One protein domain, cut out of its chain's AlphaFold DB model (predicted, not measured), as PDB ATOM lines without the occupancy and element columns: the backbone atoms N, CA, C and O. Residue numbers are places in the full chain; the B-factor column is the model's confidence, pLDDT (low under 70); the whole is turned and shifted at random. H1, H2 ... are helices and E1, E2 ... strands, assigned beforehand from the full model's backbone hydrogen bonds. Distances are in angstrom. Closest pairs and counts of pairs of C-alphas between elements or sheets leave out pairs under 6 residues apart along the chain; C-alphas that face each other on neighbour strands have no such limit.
ATOM      1  N   TRP A  94     198.400 222.279 226.636       93.75
ATOM      2  CA  TRP A  94     198.752 221.222 227.573       93.75
ATOM      3  C   TRP A  94     198.204 219.885 227.088       93.75
ATOM      4  O   TRP A  94     197.065 219.791 226.630       93.75
ATOM      5  N   ARG A  95     198.998 218.826 227.255       93.56
ATOM      6  CA  ARG A  95     198.536 217.447 227.102       93.56
ATOM      7  C   ARG A  95     198.102 216.915 228.461       93.56
ATOM      8  O   ARG A  95     198.934 216.530 229.282       93.56
ATOM      9  N   CYS A  96     196.802 216.937 228.703       94.81
ATOM     10  CA  CYS A  96     196.205 216.565 229.974       94.81
ATOM     11  C   CYS A  96     195.886 215.070 230.032       94.81
ATOM     12  O   CYS A  96     195.629 214.420 229.014       94.81
ATOM     13  N   GLN A  97     195.851 214.538 231.251       95.81
ATOM     14  CA  GLN A  97     195.246 213.247 231.546       95.81
ATOM     15  C   GLN A  97     193.765 213.455 231.876       95.81
ATOM     16  O   GLN A  97     193.420 214.241 232.757       95.81
ATOM     17  N   TRP A  98     192.895 212.734 231.184       95.94
ATOM     18  CA  TRP A  98     191.457 212.723 231.420       95.94
ATOM     19  C   TRP A  98     191.123 211.983 232.715       95.94
ATOM     20  O   TRP A  98     191.490 210.815 232.856       95.94
ATOM     21  N   GLN A  99     190.438 212.649 233.648       96.50
ATOM     22  CA  GLN A  99     189.972 212.034 234.898       96.50
ATOM     23  C   GLN A  99     188.468 211.745 234.833       96.50
ATOM     24  O   GLN A  99     188.031 210.650 235.174       96.50
ATOM     25  N   SER A 100     187.679 212.713 234.361       95.75
ATOM     26  CA  SER A 100     186.231 212.603 234.176       95.75
ATOM     27  C   SER A 100     185.749 213.612 233.128       95.75
ATOM     28  O   SER A 100     186.540 214.412 232.626       95.75
ATOM     29  N   SER A 101     184.447 213.619 232.823       96.19
ATOM     30  CA  SER A 101     183.849 214.575 231.880       96.19
ATOM     31  C   SER A 101     184.051 216.040 232.271       96.19
ATOM     32  O   SER A 101     184.052 216.895 231.398       96.19
ATOM     33  N   SER A 102     184.265 216.362 233.546       97.00
ATOM     34  CA  SER A 102     184.482 217.739 234.007       97.00
ATOM     35  C   SER A 102     185.849 217.961 234.658       97.00
ATOM     36  O   SER A 102     186.078 219.021 235.245       97.00
ATOM     37  N   GLN A 103     186.758 216.982 234.593       97.50
ATOM     38  CA  GLN A 103     188.035 217.054 235.296       97.50
ATOM     39  C   GLN A 103     189.200 216.524 234.458       97.50
ATOM     40  O   GLN A 103     189.205 215.389 233.971       97.50
ATOM     41  N   LEU A 104     190.237 217.352 234.364       97.50
ATOM     42  CA  LEU A 104     191.490 217.055 233.685       97.50
ATOM     43  C   LEU A 104     192.650 217.193 234.666       97.50
ATOM     44  O   LEU A 104     192.579 217.960 235.620       97.50
ATOM     45  N   ARG A 105     193.752 216.501 234.404       96.62
ATOM     46  CA  ARG A 105     194.989 216.633 235.173       96.62
ATOM     47  C   ARG A 105     196.119 217.098 234.271       96.62
ATOM     48  O   ARG A 105     196.438 216.443 233.278       96.62
ATOM     49  N   LEU A 106     196.746 218.211 234.637       95.56
ATOM     50  CA  LEU A 106     197.939 218.724 233.972       95.56
ATOM     51  C   LEU A 106     199.082 217.702 234.045       95.56
ATOM     52  O   LEU A 106     199.194 216.975 235.045       95.56
ATOM     53  N   PRO A 107     199.958 217.645 233.030       92.19
ATOM     54  CA  PRO A 107     201.131 216.784 233.073       92.19
ATOM     55  C   PRO A 107     202.094 217.232 234.186       92.19
ATOM     56  O   PRO A 107     202.012 218.340 234.719       92.19
ATOM     57  N   ALA A 108     202.980 216.331 234.605       88.25
ATOM     58  CA  ALA A 108     203.969 216.645 235.632       88.25
ATOM     59  C   ALA A 108     205.033 217.625 235.101       88.25
ATOM     60  O   ALA A 108     205.354 217.621 233.914       88.25
ATOM     61  N   GLY A 109     205.616 218.429 235.993       85.94
ATOM     62  CA  GLY A 109     206.714 219.347 235.677       85.94
ATOM     63  C   GLY A 109     206.389 220.816 235.947       85.94
ATOM     64  O   GLY A 109     205.301 221.163 236.405       85.94
ATOM     65  N   ARG A 110     207.364 221.695 235.682       75.62
ATOM     66  CA  ARG A 110     207.182 223.149 235.789       75.62
ATOM     67  C   ARG A 110     206.419 223.652 234.572       75.62
ATOM     68  O   ARG A 110     207.001 223.874 233.516       75.62
ATOM     69  N   GLN A 111     205.118 223.828 234.743       82.38
ATOM     70  CA  GLN A 111     204.240 224.422 233.746       82.38
ATOM     71  C   GLN A 111     203.433 225.530 234.402       82.38
ATOM     72  O   GLN A 111     203.073 225.436 235.575       82.38
ATOM     73  N   ILE A 112     203.150 226.583 233.644       86.38
ATOM     74  CA  ILE A 112     202.203 227.602 234.081       86.38
ATOM     75  C   ILE A 112     200.814 227.032 233.771       86.38
ATOM     76  O   ILE A 112     200.559 226.763 232.597       86.38
ATOM     77  N   PRO A 113     199.944 226.786 234.767       89.75
ATOM     78  CA  PRO A 113     198.591 226.304 234.514       89.75
ATOM     79  C   PRO A 113     197.746 227.393 233.829       89.75
ATOM     80  O   PRO A 113     198.115 228.576 233.869       89.75
ATOM     81  N   PRO A 114     196.593 227.034 233.232       90.38
ATOM     82  CA  PRO A 114     195.582 228.031 232.905       90.38
ATOM     83  C   PRO A 114     195.094 228.729 234.186       90.38
ATOM     84  O   PRO A 114     195.486 228.372 235.298       90.38
ATOM     85  N   ARG A 115     194.251 229.748 234.050       87.06
ATOM     86  CA  ARG A 115     193.623 230.455 235.175       87.06
ATOM     87  C   ARG A 115     192.124 230.199 235.203       87.06
ATOM     88  O   ARG A 115     191.510 229.947 234.170       87.06
ATOM     89  N   LYS A 116     191.523 230.324 236.387       87.62
ATOM     90  CA  LYS A 116     190.067 230.383 236.534       87.62
ATOM     91  C   LYS A 116     189.484 231.441 235.590       87.62
ATOM     92  O   LYS A 116     190.003 232.552 235.507       87.62
ATOM     93  N   GLY A 117     188.415 231.087 234.886       84.56
ATOM     94  CA  GLY A 117     187.742 231.937 233.907       84.56
ATOM     95  C   GLY A 117     188.403 231.988 232.525       84.56
ATOM     96  O   GLY A 117     187.936 232.716 231.639       84.56
ATOM     97  N   ASP A 118     189.491 231.243 232.316       86.25
ATOM     98  CA  ASP A 118     190.056 231.032 230.991       86.25
ATOM     99  C   ASP A 118     189.070 230.242 230.130       86.25
ATOM    100  O   ASP A 118     188.615 229.173 230.531       86.25
ATOM    101  N   ILE A 119     188.782 230.737 228.924       90.00
ATOM    102  CA  ILE A 119     188.117 229.909 227.917       90.00
ATOM    103  C   ILE A 119     189.152 228.964 227.333       90.00
ATOM    104  O   ILE A 119     190.274 229.368 226.998       90.00
ATOM    105  N   CYS A 120     188.754 227.709 227.206       93.69
ATOM    106  CA  CYS A 120     189.567 226.663 226.637       93.69
ATOM    107  C   CYS A 120     188.799 225.867 225.584       93.69
ATOM    108  O   CYS A 120     187.567 225.846 225.552       93.69
ATOM    109  N   ALA A 121     189.562 225.209 224.721       96.00
ATOM    110  CA  ALA A 121     189.067 224.153 223.863       96.00
ATOM    111  C   ALA A 121     189.728 222.836 224.272       96.00
ATOM    112  O   ALA A 121     190.952 222.764 224.432       96.00
ATOM    113  N   ILE A 122     188.903 221.810 224.454       96.50
ATOM    114  CA  ILE A 122     189.316 220.428 224.649       96.50
ATOM    115  C   ILE A 122     189.290 219.753 223.280       96.50
ATOM    116  O   ILE A 122     188.255 219.704 222.616       96.50
ATOM    117  N   LEU A 123     190.447 219.264 222.851       94.88
ATOM    118  CA  LEU A 123     190.660 218.698 221.528       94.88
ATOM    119  C   LEU A 123     190.614 217.169 221.627       94.88
ATOM    120  O   LEU A 123     191.590 216.534 222.043       94.88
ATOM    121  N   PHE A 124     189.470 216.590 221.268       92.38
ATOM    122  CA  PHE A 124     189.307 215.148 221.084       92.38
ATOM    123  C   PHE A 124     189.734 214.751 219.671       92.38
ATOM    124  O   PHE A 124     189.911 215.607 218.809       92.38
ATOM    125  N   GLU A 125     189.873 213.450 219.412       87.06
ATOM    126  CA  GLU A 125     190.354 212.942 218.119       87.06
ATOM    127  C   GLU A 125     189.547 213.480 216.924       87.06
ATOM    128  O   GLU A 125     190.125 213.913 215.929       87.06
ATOM    129  N   ASN A 126     188.216 213.496 217.049       87.62
ATOM    130  CA  ASN A 126     187.289 213.809 215.957       87.62
ATOM    131  C   ASN A 126     186.385 215.013 216.240       87.62
ATOM    132  O   ASN A 126     185.471 215.291 215.466       87.62
ATOM    133  N   SER A 127     186.598 215.705 217.356       91.00
ATOM    134  CA  SER A 127     185.760 216.822 217.775       91.00
ATOM    135  C   SER A 127     186.528 217.796 218.658       91.00
ATOM    136  O   SER A 127     187.536 217.459 219.282       91.00
ATOM    137  N   VAL A 128     186.014 219.019 218.725       95.19
ATOM    138  CA  VAL A 128     186.458 220.035 219.672       95.19
ATOM    139  C   VAL A 128     185.287 220.418 220.560       95.19
ATOM    140  O   VAL A 128     184.194 220.684 220.063       95.19
ATOM    141  N   GLU A 129     185.521 220.492 221.868       95.81
ATOM    142  CA  GLU A 129     184.546 221.030 222.815       95.81
ATOM    143  C   GLU A 129     185.061 222.300 223.478       95.81
ATOM    144  O   GLU A 129     186.198 222.365 223.945       95.81
ATOM    145  N   LEU A 130     184.199 223.314 223.535       95.81
ATOM    146  CA  LEU A 130     184.487 224.571 224.212       95.81
ATOM    147  C   LEU A 130     184.080 224.505 225.672       95.81
ATOM    148  O   LEU A 130     183.007 224.011 226.014       95.81
ATOM    149  N   ASN A 131     184.926 225.059 226.531       95.38
ATOM    150  CA  ASN A 131     184.665 225.098 227.956       95.38
ATOM    151  C   ASN A 131     185.323 226.318 228.608       95.38
ATOM    152  O   ASN A 131     185.990 227.128 227.960       95.38
ATOM    153  N   GLU A 132     185.118 226.449 229.912       93.50
ATOM    154  CA  GLU A 132     185.774 227.446 230.746       93.50
ATOM    155  C   GLU A 132     186.412 226.746 231.946       93.50
ATOM    156  O   GLU A 132     185.898 225.747 232.453       93.50
ATOM    157  N   ILE A 133     187.549 227.255 232.406       93.56
ATOM    158  CA  ILE A 133     188.207 226.750 233.608       93.56
ATOM    159  C   ILE A 133     187.444 227.266 234.831       93.56
ATOM    160  O   ILE A 133     187.504 228.456 235.146       93.56
ATOM    161  N   ALA A 134     186.735 226.386 235.533       93.19
ATOM    162  CA  ALA A 134     185.988 226.741 236.738       93.19
ATOM    163  C   ALA A 134     186.915 226.985 237.929       93.19
ATOM    164  O   ALA A 134     186.754 227.967 238.657       93.19
ATOM    165  N   ASP A 135     187.884 226.088 238.114       93.56
ATOM    166  CA  ASP A 135     188.876 226.170 239.178       93.56
ATOM    167  C   ASP A 135     190.098 225.288 238.886       93.56
ATOM    168  O   ASP A 135     190.044 224.386 238.043       93.56
ATOM    169  N   ILE A 136     191.203 225.549 239.588       93.19
ATOM    170  CA  ILE A 136     192.436 224.759 239.510       93.19
ATOM    171  C   ILE A 136     192.922 224.433 240.924       93.19
ATOM    172  O   ILE A 136     193.259 225.328 241.695       93.19
ATOM    173  N   SER A 137     193.038 223.142 241.226       93.44
ATOM    174  CA  SER A 137     193.525 222.621 242.505       93.44
ATOM    175  C   SER A 137     194.813 221.826 242.291       93.44
ATOM    176  O   SER A 137     194.812 220.654 241.913       93.44
ATOM    177  N   GLY A 138     195.955 222.488 242.491       91.31
ATOM    178  CA  GLY A 138     197.269 221.911 242.205       91.31
ATOM    179  C   GLY A 138     197.455 221.647 240.708       91.31
ATOM    180  O   GLY A 138     197.691 222.575 239.938       91.31
ATOM    181  N   ARG A 139     197.374 220.376 240.301       94.12
ATOM    182  CA  ARG A 139     197.433 219.949 238.888       94.12
ATOM    183  C   ARG A 139     196.066 219.619 238.300       94.12
ATOM    184  O   ARG A 139     195.984 219.381 237.096       94.12
ATOM    185  N   ASP A 140     195.031 219.570 239.127       96.31
ATOM    186  CA  ASP A 140     193.694 219.207 238.689       96.31
ATOM    187  C   ASP A 140     192.962 220.459 238.208       96.31
ATOM    188  O   ASP A 140     192.919 221.486 238.883       96.31
ATOM    189  N   ILE A 141     192.429 220.365 236.997       97.12
ATOM    190  CA  ILE A 141     191.635 221.385 236.329       97.12
ATOM    191  C   ILE A 141     190.182 220.938 236.395       97.12
ATOM    192  O   ILE A 141     189.842 219.858 235.906       97.12
ATOM    193  N   HIS A 142     189.333 221.802 236.936       97.31
ATOM    194  CA  HIS A 142     187.889 221.637 236.915       97.31
ATOM    195  C   HIS A 142     187.303 222.484 235.790       97.31
ATOM    196  O   HIS A 142     187.544 223.691 235.707       97.31
ATOM    197  N   LEU A 143     186.548 221.839 234.909       97.19
ATOM    198  CA  LEU A 143     185.832 222.483 233.817       97.19
ATOM    199  C   LEU A 143     184.475 222.989 234.311       97.19
ATOM    200  O   LEU A 143     183.855 222.373 235.179       97.19
ATOM    201  N   LEU A 144     184.014 224.108 233.756       95.38
ATOM    202  CA  LEU A 144     182.722 224.700 234.101       95.38
ATOM    203  C   LEU A 144     181.562 223.796 233.690       95.38
ATOM    204  O   LEU A 144     180.615 223.629 234.453       95.38
ATOM    205  N   ASN A 145     181.659 223.198 232.504       96.19
ATOM    206  CA  ASN A 145     180.677 222.251 231.991       96.19
ATOM    207  C   ASN A 145     181.290 220.851 231.890       96.19
ATOM    208  O   ASN A 145     182.482 220.705 231.617       96.19
ATOM    209  N   ALA A 146     180.469 219.817 232.066       95.81
ATOM    210  CA  ALA A 146     180.867 218.460 231.721       95.81
ATOM    211  C   ALA A 146     180.956 218.323 230.195       95.81
ATOM    212  O   ALA A 146     180.029 218.701 229.479       95.81
ATOM    213  N   CYS A 147     182.063 217.775 229.717       94.75
ATOM    214  CA  CYS A 147     182.257 217.416 228.326       94.75
ATOM    215  C   CYS A 147     181.334 216.265 227.919       94.75
ATOM    216  O   CYS A 147     181.054 215.360 228.713       94.75
ATOM    217  N   THR A 148     180.902 216.280 226.661       94.06
ATOM    218  CA  THR A 148     180.017 215.247 226.101       94.06
ATOM    219  C   THR A 148     180.783 214.071 225.504       94.06
ATOM    220  O   THR A 148     180.287 212.946 225.495       94.06
ATOM    221  N   ASN A 149     182.009 214.315 225.049       89.94
ATOM    222  CA  ASN A 149     182.918 213.321 224.505       89.94
ATOM    223  C   ASN A 149     183.876 212.792 225.580       89.94
ATOM    224  O   ASN A 149     184.174 213.450 226.578       89.94
ATOM    225  N   SER A 150     184.402 211.592 225.337       88.56
ATOM    226  CA  SER A 150     185.471 210.979 226.127       88.56
ATOM    227  C   SER A 150     186.621 210.598 225.196       88.56
ATOM    228  O   SER A 150     186.365 210.113 224.092       88.56
ATOM    229  N   PRO A 151     187.888 210.785 225.600       87.56
ATOM    230  CA  PRO A 151     189.017 210.373 224.781       87.56
ATOM    231  C   PRO A 151     189.169 208.849 224.810       87.56
ATOM    232  O   PRO A 151     188.913 208.219 225.835       87.56
ATOM    233  N   ALA A 152     189.669 208.265 223.718       82.75
ATOM    234  CA  ALA A 152     189.955 206.831 223.647       82.75
ATOM    235  C   ALA A 152     191.082 206.402 224.612       82.75
ATOM    236  O   ALA A 152     190.999 205.352 225.238       82.75
ATOM    237  N   ASN A 153     192.113 207.243 224.783       82.31
ATOM    238  CA  ASN A 153     193.361 206.878 225.471       82.31
ATOM    239  C   ASN A 153     193.611 207.651 226.782       82.31
ATOM    240  O   ASN A 153     194.762 207.912 227.127       82.31
ATOM    241  N   HIS A 154     192.561 208.088 227.492       87.50
ATOM    242  CA  HIS A 154     192.662 208.893 228.730       87.50
ATOM    243  C   HIS A 154     193.596 210.125 228.642       87.50
ATOM    244  O   HIS A 154     194.017 210.676 229.661       87.50
ATOM    245  N   SER A 155     193.925 210.587 227.437       91.19
ATOM    246  CA  SER A 155     194.794 211.731 227.175       91.19
ATOM    247  C   SER A 155     194.085 212.658 226.206       91.19
ATOM    248  O   SER A 155     193.514 212.202 225.217       91.19
ATOM    249  N   VAL A 156     194.105 213.952 226.507       94.19
ATOM    250  CA  VAL A 156     193.421 214.968 225.711       94.19
ATOM    251  C   VAL A 156     194.247 216.245 225.672       94.19
ATOM    252  O   VAL A 156     194.913 216.596 226.650       94.19
ATOM    253  N   SER A 157     194.221 216.940 224.540       94.69
ATOM    254  CA  SER A 157     194.854 218.251 224.424       94.69
ATOM    255  C   SER A 157     193.892 219.328 224.919       94.69
ATOM    256  O   SER A 157     192.720 219.340 224.552       94.69
ATOM    257  N   LEU A 158     194.391 220.241 225.746       95.75
ATOM    258  CA  LEU A 158     193.692 221.449 226.166       95.75
ATOM    259  C   LEU A 158     194.463 222.655 225.647       95.75
ATOM    260  O   LEU A 158     195.678 222.740 225.832       95.75
ATOM    261  N   ILE A 159     193.756 223.592 225.025       94.62
ATOM    262  CA  ILE A 159     194.314 224.887 224.633       94.62
ATOM    263  C   ILE A 159     193.517 226.024 225.263       94.62
ATOM    264  O   ILE A 159     192.295 225.936 225.365       94.62
ATOM    265  N   THR A 160     194.180 227.104 225.677       91.81
ATOM    266  CA  THR A 160     193.479 228.355 226.003       91.81
ATOM    267  C   THR A 160     193.207 229.154 224.740       91.81
ATOM    268  O   THR A 160     194.036 229.212 223.839       91.81
ATOM    269  N   ILE A 161     192.048 229.805 224.684       89.06
ATOM    270  CA  ILE A 161     191.648 230.657 223.562       89.06
ATOM    271  C   ILE A 161     191.125 232.010 224.065       89.06
ATOM    272  O   ILE A 161     190.866 232.206 225.263       89.06
ATOM    273  N   ASP A 162     190.996 232.970 223.150       82.19
ATOM    274  CA  ASP A 162     190.249 234.202 223.413       82.19
ATOM    275  C   ASP A 162     188.740 233.899 223.418       82.19
ATOM    276  O   ASP A 162     188.269 232.969 222.760       82.19
ATOM    277  N   ARG A 163     187.953 234.699 224.145       78.81
ATOM    278  CA  ARG A 163     186.490 234.641 224.030       78.81
ATOM    279  C   ARG A 163     186.032 234.970 222.615       78.81
ATOM    280  O   ARG A 163     185.088 234.360 222.131       78.81
ATOM    281  N   ASP A 164     186.726 235.884 221.953       79.69
ATOM    282  CA  ASP A 164     186.496 236.271 220.566       79.69
ATOM    283  C   ASP A 164     187.288 235.374 219.602       79.69
ATOM    284  O   ASP A 164     188.074 235.815 218.763       79.69
ATOM    285  N   HIS A 165     187.132 234.062 219.786       86.50
ATOM    286  CA  HIS A 165     187.775 233.051 218.954       86.50
ATOM    287  C   HIS A 165     187.103 232.901 217.587       86.50
ATOM    288  O   HIS A 165     187.564 232.084 216.804       86.50
ATOM    289  N   GLN A 166     186.024 233.636 217.304       90.00
ATOM    290  CA  GLN A 166     185.259 233.520 216.066       90.00
ATOM    291  C   GLN A 166     186.001 234.170 214.890       90.00
ATOM    292  O   GLN A 166     186.670 235.192 215.045       90.00
ATOM    293  N   GLY A 167     185.901 233.583 213.699       91.12
ATOM    294  CA  GLY A 167     186.615 234.082 212.525       91.12
ATOM    295  C   GLY A 167     186.325 233.334 211.228       91.12
ATOM    296  O   GLY A 167     185.309 232.663 211.080       91.12
ATOM    297  N   GLN A 168     187.228 233.501 210.261       95.06
ATOM    298  CA  GLN A 168     187.102 233.000 208.888       95.06
ATOM    299  C   GLN A 168     188.023 231.808 208.624       95.06
ATOM    300  O   GLN A 168     188.490 231.628 207.508       95.06
ATOM    301  N   TYR A 169     188.334 231.005 209.637       95.75
ATOM    302  CA  TYR A 169     189.176 229.826 209.473       95.75
ATOM    303  C   TYR A 169     188.455 228.566 209.937       95.75
ATOM    304  O   TYR A 169     187.591 228.605 210.816       95.75
ATOM    305  N   ALA A 170     188.821 227.443 209.333       96.44
ATOM    306  CA  ALA A 170     188.417 226.116 209.761       96.44
ATOM    307  C   ALA A 170     189.633 225.201 209.878       96.44
ATOM    308  O   ALA A 170     190.559 225.261 209.067       96.44
ATOM    309  N   LEU A 171     189.603 224.347 210.895       95.81
ATOM    310  CA  LEU A 171     190.540 223.263 211.103       95.81
ATOM    311  C   LEU A 171     189.948 221.965 210.552       95.81
ATOM    312  O   LEU A 171     188.850 221.550 210.937       95.81
ATOM    313  N   TRP A 172     190.717 221.306 209.696       94.31
ATOM    314  CA  TRP A 172     190.357 220.052 209.055       94.31
ATOM    315  C   TRP A 172     191.312 218.938 209.462       94.31
ATOM    316  O   TRP A 172     192.512 219.176 209.603       94.31
ATOM    317  N   ARG A 173     190.771 217.728 209.604       92.56
ATOM    318  CA  ARG A 173     191.511 216.469 209.704       92.56
ATOM    319  C   ARG A 173     191.379 215.721 208.385       92.56
ATOM    320  O   ARG A 173     190.278 215.603 207.851       92.56
ATOM    321  N   GLU A 174     192.488 215.195 207.895       90.88
ATOM    322  CA  GLU A 174     192.544 214.290 206.757       90.88
ATOM    323  C   GLU A 174     193.199 212.976 207.189       90.88
ATOM    324  O   GLU A 174     194.305 212.964 207.728       90.88
ATOM    325  N   HIS A 175     192.503 211.862 206.987       88.62
ATOM    326  CA  HIS A 175     192.991 210.529 207.327       88.62
ATOM    327  C   HIS A 175     192.454 209.524 206.307       88.62
ATOM    328  O   HIS A 175     191.253 209.493 206.049       88.62
ATOM    329  N   GLN A 176     193.334 208.716 205.705       85.44
ATOM    330  CA  GLN A 176     192.965 207.703 204.699       85.44
ATOM    331  C   GLN A 176     192.057 208.250 203.573       85.44
ATOM    332  O   GLN A 176     191.059 207.633 203.211       85.44
ATOM    333  N   HIS A 177     192.390 209.429 203.031       80.00
ATOM    334  CA  HIS A 177     191.618 210.145 201.997       80.00
ATOM    335  C   HIS A 177     190.209 210.602 202.409       80.00
ATOM    336  O   HIS A 177     189.454 211.104 201.575       80.00
ATOM    337  N   GLN A 178     189.843 210.470 203.684       86.56
ATOM    338  CA  GLN A 178     188.647 211.090 204.234       86.56
ATOM    339  C   GLN A 178     189.008 212.411 204.889       86.56
ATOM    340  O   GLN A 178     189.960 212.504 205.667       86.56
ATOM    341  N   ARG A 179     188.210 213.430 204.580       90.38
ATOM    342  CA  ARG A 179     188.395 214.780 205.084       90.38
ATOM    343  C   ARG A 179     187.206 215.187 205.946       90.38
ATOM    344  O   ARG A 179     186.066 215.138 205.496       90.38
ATOM    345  N   GLN A 180     187.491 215.618 207.169       92.50
ATOM    346  CA  GLN A 180     186.496 216.004 208.162       92.50
ATOM    347  C   GLN A 180     186.825 217.382 208.740       92.50
ATOM    348  O   GLN A 180     187.973 217.675 209.076       92.50
ATOM    349  N   THR A 181     185.815 218.238 208.893       94.44
ATOM    350  CA  THR A 181     185.956 219.483 209.656       94.44
ATOM    351  C   THR A 181     185.956 219.163 211.148       94.44
ATOM    352  O   THR A 181     185.000 218.575 211.648       94.44
ATOM    353  N   LEU A 182     187.004 219.564 211.866       94.31
ATOM    354  CA  LEU A 182     187.060 219.437 213.327       94.31
ATOM    355  C   LEU A 182     186.465 220.657 214.020       94.31
ATOM    356  O   LEU A 182     185.768 220.530 215.022       94.31
ATOM    357  N   TRP A 183     186.765 221.846 213.493       95.69
ATOM    358  CA  TRP A 183     186.337 223.101 214.094       95.69
ATOM    359  C   TRP A 183     186.268 224.204 213.044       95.69
ATOM    360  O   TRP A 183     187.265 224.510 212.395       95.69
ATOM    361  N   ALA A 184     185.091 224.799 212.869       95.25
ATOM    362  CA  ALA A 184     184.847 225.870 211.911       95.25
ATOM    363  C   ALA A 184     184.620 227.223 212.600       95.25
ATOM    364  O   ALA A 184     184.343 227.292 213.796       95.25
ATOM    365  N   HIS A 185     184.692 228.283 211.796       94.56
ATOM    366  CA  HIS A 185     184.421 229.672 212.171       94.56
ATOM    367  C   HIS A 185     185.322 230.191 213.287       94.56
ATOM    368  O   HIS A 185     184.885 230.937 214.156       94.56
ATOM    369  N   ILE A 186     186.601 229.819 213.252       93.94
ATOM    370  CA  ILE A 186     187.597 230.273 214.218       93.94
ATOM    371  C   ILE A 186     188.504 231.359 213.652       93.94
ATOM    372  O   ILE A 186     188.672 231.500 212.441       93.94
ATOM    373  N   ASN A 187     189.093 232.162 214.529       91.25
ATOM    374  CA  ASN A 187     190.132 233.106 214.159       91.25
ATOM    375  C   ASN A 187     191.455 232.372 213.883       91.25
ATOM    376  O   ASN A 187     191.655 231.215 214.264       91.25
ATOM    377  N   HIS A 188     192.375 233.064 213.213       90.62
ATOM    378  CA  HIS A 188     193.646 232.478 212.797       90.62
ATOM    379  C   HIS A 188     194.490 231.978 213.981       90.62
ATOM    380  O   HIS A 188     195.048 230.886 213.922       90.62
ATOM    381  N   ALA A 189     194.558 232.743 215.076       89.06
ATOM    382  CA  ALA A 189     195.362 232.383 216.244       89.06
ATOM    383  C   ALA A 189     194.875 231.076 216.894       89.06
ATOM    384  O   ALA A 189     195.686 230.209 217.217       89.06
ATOM    385  N   THR A 190     193.556 230.915 217.029       92.19
ATOM    386  CA  THR A 190     192.917 229.688 217.517       92.19
ATOM    387  C   THR A 190     193.138 228.515 216.560       92.19
ATOM    388  O   THR A 190     193.436 227.413 217.016       92.19
ATOM    389  N   ALA A 191     193.059 228.738 215.244       93.69
ATOM    390  CA  ALA A 191     193.308 227.690 214.255       93.69
ATOM    391  C   ALA A 191     194.749 227.157 214.325       93.69
ATOM    392  O   ALA A 191     194.954 225.945 214.360       93.69
ATOM    393  N   VAL A 192     195.736 228.056 214.413       92.69
ATOM    394  CA  VAL A 192     197.166 227.709 214.463       92.69
ATOM    395  C   VAL A 192     197.513 226.902 215.711       92.69
ATOM    396  O   VAL A 192     198.134 225.845 215.603       92.69
ATOM    397  N   ILE A 193     197.092 227.354 216.899       92.19
ATOM    398  CA  ILE A 193     197.383 226.619 218.140       92.19
ATOM    399  C   ILE A 193     196.682 225.251 218.159       92.19
ATOM    400  O   ILE A 193     197.275 224.270 218.604       92.19
ATOM    401  N   ALA A 194     195.450 225.158 217.641       94.12
ATOM    402  CA  ALA A 194     194.723 223.896 217.572       94.12
ATOM    403  C   ALA A 194     195.414 222.917 216.613       94.12
ATOM    404  O   ALA A 194     195.673 221.778 216.998       94.12
ATOM    405  N   GLN A 195     195.793 223.362 215.409       94.25
ATOM    406  CA  GLN A 195     196.542 222.545 214.451       94.25
ATOM    407  C   GLN A 195     197.841 222.010 215.066       94.25
ATOM    408  O   GLN A 195     198.099 220.810 214.994       94.25
ATOM    409  N   ALA A 196     198.627 222.873 215.717       91.44
ATOM    410  CA  ALA A 196     199.869 222.472 216.374       91.44
ATOM    411  C   ALA A 196     199.628 221.430 217.483       91.44
ATOM    412  O   ALA A 196     200.367 220.451 217.588       91.44
ATOM    413  N   ALA A 197     198.572 221.601 218.284       91.94
ATOM    414  CA  ALA A 197     198.204 220.660 219.341       91.94
ATOM    415  C   ALA A 197     197.761 219.289 218.795       91.94
ATOM    416  O   ALA A 197     198.065 218.261 219.403       91.94
ATOM    417  N   TYR A 198     197.078 219.260 217.647       90.81
ATOM    418  CA  TYR A 198     196.697 218.028 216.953       90.81
ATOM    419  C   TYR A 198     197.884 217.331 216.276       90.81
ATOM    420  O   TYR A 198     197.990 216.110 216.336       90.81
ATOM    421  N   GLN A 199     198.821 218.082 215.693       86.56
ATOM    422  CA  GLN A 199     200.020 217.527 215.047       86.56
ATOM    423  C   GLN A 199     200.950 216.784 216.018       86.56
ATOM    424  O   GLN A 199     201.702 215.905 215.604       86.56
ATOM    425  N   GLN A 200     200.880 217.076 217.319       80.31
ATOM    426  CA  GLN A 200     201.586 216.305 218.351       80.31
ATOM    427  C   GLN A 200     200.930 214.941 218.654       80.31
ATOM    428  O   GLN A 200     201.445 214.173 219.467       80.31
ATOM    429  N   ASN A 201     199.787 214.644 218.032       68.62
ATOM    430  CA  ASN A 201     199.019 213.407 218.155       68.62
ATOM    431  C   ASN A 201     198.733 212.860 216.744       68.62
ATOM    432  O   ASN A 201     197.627 212.965 216.209       68.62
ATOM    433  N   THR A 202     199.773 212.339 216.095       62.22
ATOM    434  CA  THR A 202     199.687 211.824 214.725       62.22
ATOM    435  C   THR A 202     199.495 210.312 214.718       62.22
ATOM    436  O   THR A 202     200.451 209.554 214.600       62.22
ATOM    437  N   ASP A 203     198.239 209.867 214.715       68.44
ATOM    438  CA  ASP A 203     197.868 208.513 214.267       68.44
ATOM    439  C   ASP A 203     197.875 208.433 212.722       68.44
ATOM    440  O   ASP A 203     196.959 207.915 212.096       68.44
ATOM    441  N   GLY A 204     198.866 209.056 212.070       74.75
ATOM    442  CA  GLY A 204     198.932 209.187 210.606       74.75
ATOM    443  C   GLY A 204     197.940 210.183 209.984       74.75
ATOM    444  O   GLY A 204     197.898 210.316 208.764       74.75
ATOM    445  N   ALA A 205     197.152 210.898 210.793       85.19
ATOM    446  CA  ALA A 205     196.267 211.960 210.319       85.19
ATOM    447  C   ALA A 205     197.031 213.267 210.044       85.19
ATOM    448  O   ALA A 205     197.929 213.651 210.798       85.19
ATOM    449  N   HIS A 206     196.621 213.980 208.998       89.50
ATOM    450  CA  HIS A 206     197.102 215.316 208.669       89.50
ATOM    451  C   HIS A 206     196.070 216.373 209.056       89.50
ATOM    452  O   HIS A 206     194.864 216.142 209.002       89.50
ATOM    453  N   TYR A 207     196.553 217.543 209.468       92.00
ATOM    454  CA  TYR A 207     195.703 218.634 209.932       92.00
ATOM    455  C   TYR A 207     196.013 219.898 209.146       92.00
ATOM    456  O   TYR A 207     197.175 220.306 209.068       92.00
ATOM    457  N   HIS A 208     194.980 220.535 208.600       92.50
ATOM    458  CA  HIS A 208     195.112 221.688 207.713       92.50
ATOM    459  C   HIS A 208     194.178 222.813 208.145       92.50
ATOM    460  O   HIS A 208     193.041 222.573 208.558       92.50
ATOM    461  N   ILE A 209     194.670 224.044 208.036       95.62
ATOM    462  CA  ILE A 209     193.884 225.254 208.257       95.62
ATOM    463  C   ILE A 209     193.461 225.779 206.895       95.62
ATOM    464  O   ILE A 209     194.295 225.942 206.007       95.62
ATOM    465  N   GLU A 210     192.183 226.098 206.752       95.56
ATOM    466  CA  GLU A 210     191.666 226.757 205.560       95.56
ATOM    467  C   GLU A 210     190.943 228.045 205.904       95.56
ATOM    468  O   GLU A 210     190.253 228.136 206.919       95.56
ATOM    469  N   HIS A 211     191.095 229.030 205.023       93.94
ATOM    470  CA  HIS A 211     190.323 230.258 205.066       93.94
ATOM    471  C   HIS A 211     188.942 230.018 204.447       93.94
ATOM    472  O   HIS A 211     188.831 229.641 203.282       93.94
ATOM    473  N   MET A 212     187.888 230.271 205.213       88.12
ATOM    474  CA  MET A 212     186.507 230.202 204.760       88.12
ATOM    475  C   MET A 212     186.054 231.582 204.272       88.12
ATOM    476  O   MET A 212     186.078 232.538 205.052       88.12
TER     477      MET A 212
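What this domain is: This is residues 94 to 212 of the 215 residues of an uncharacterized protein of Marortus luteolus (UniProt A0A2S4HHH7). A small closed barrel of six antiparallel strands, E1 to E6, stands next to a three-stranded antiparallel sheet, E8 E7 E9, and the one helix, H1, packs between them, over one face of the sheet and on the outside of the barrel. Round the barrel run E1 E2 E5 E4 E3 E6 and back to E1. The printed part has 119 residues, with nine named strands and one named helix in the order E1 E2 E3 E4 E5 E6 E7 E8 H1 E9, and is mostly strand. It is compact, with a radius of gyration of the C-alphas of 13.9 A and spans of 41 by 30 by 28 A.

How they stand to each other: In the barrel, E1, residues 94 to 100, pairs staggered: its residues 97 to 100 with E2, residues 103 to 105, where N 97 and O 105 are 2.8 A apart, and its residues 94 to 97 with E6, residues 155 to 161, where N 96 and O 156 are 2.8 A apart. On the other side of E2 is E5, residues 140 to 143, with N 141 and O 104 2.8 A apart. E4, residues 128 to 137, bends by 68 degrees at residue 134; it pairs with E5, N 142 and O 135 being 2.9 A apart, and with E3, residues 119 to 123, N 122 and O 129 being 2.8 A apart. E3 and E6 complete the ring, with N 123 and O 157 2.8 A apart. E3 E4 E5 form a meander, each strand the antiparallel neighbour of the one before; E2 E3 E4 E5 and E3 E4 E5 E6 are Greek keys, four strands in a row with the first the antiparallel neighbour of the fourth. In the second sheet, E7, residues 166 to 175, has E8, residues 178 to 186, and E9, residues 206 to 211, as edge strands beside it; N 171 and O 183 are 2.8 A apart, N 174 and O 206 2.8 A. H1, residues 188 to 199, is on one face of this sheet, the two making two layers, a helix layer on a sheet layer, at a height over the sheet of 8.5 A, and runs along the strands, its line and that of E7 at 12 degrees on the local plane; the closest C-alphas of E7 and H1 are those of Leu 171 and Ala 191, 6.1 A apart, and those of H1 and E9 are Gln 195 and Tyr 207, 6.0 A apart. E8, H1 and E9 form a split strand-helix-strand unit, with E7 between its strands and a right-handed crossover. H1 is also on the barrel, outside it, at a height of 9.2 A; the closest C-alphas of E6 and H1 are those of Ile 161 and Thr 190, 6.3 A. Every O i to N i+4 pair in H1 is within hydrogen-bond range.

Where its parts are: E1 begins at C-alpha 94, (198.752, 221.222, 227.573), and E9 ends at C-alpha 211, (190.323, 230.258, 205.066). From first to last C-alpha E7 is 25.8 A long, E4 24.0 A, E8 21.7 A, E6 19.5 A and H1 16.4 A.

The domain as a whole: The C-alphas of Ser 137 and His 177, the two farthest apart, are 42.4 A apart. The printed part has no cut; the links E2 to E3 and E5 to E6 are long. Mean pLDDT of the printed part is 90.9, and residues 201 to 203 are under 70.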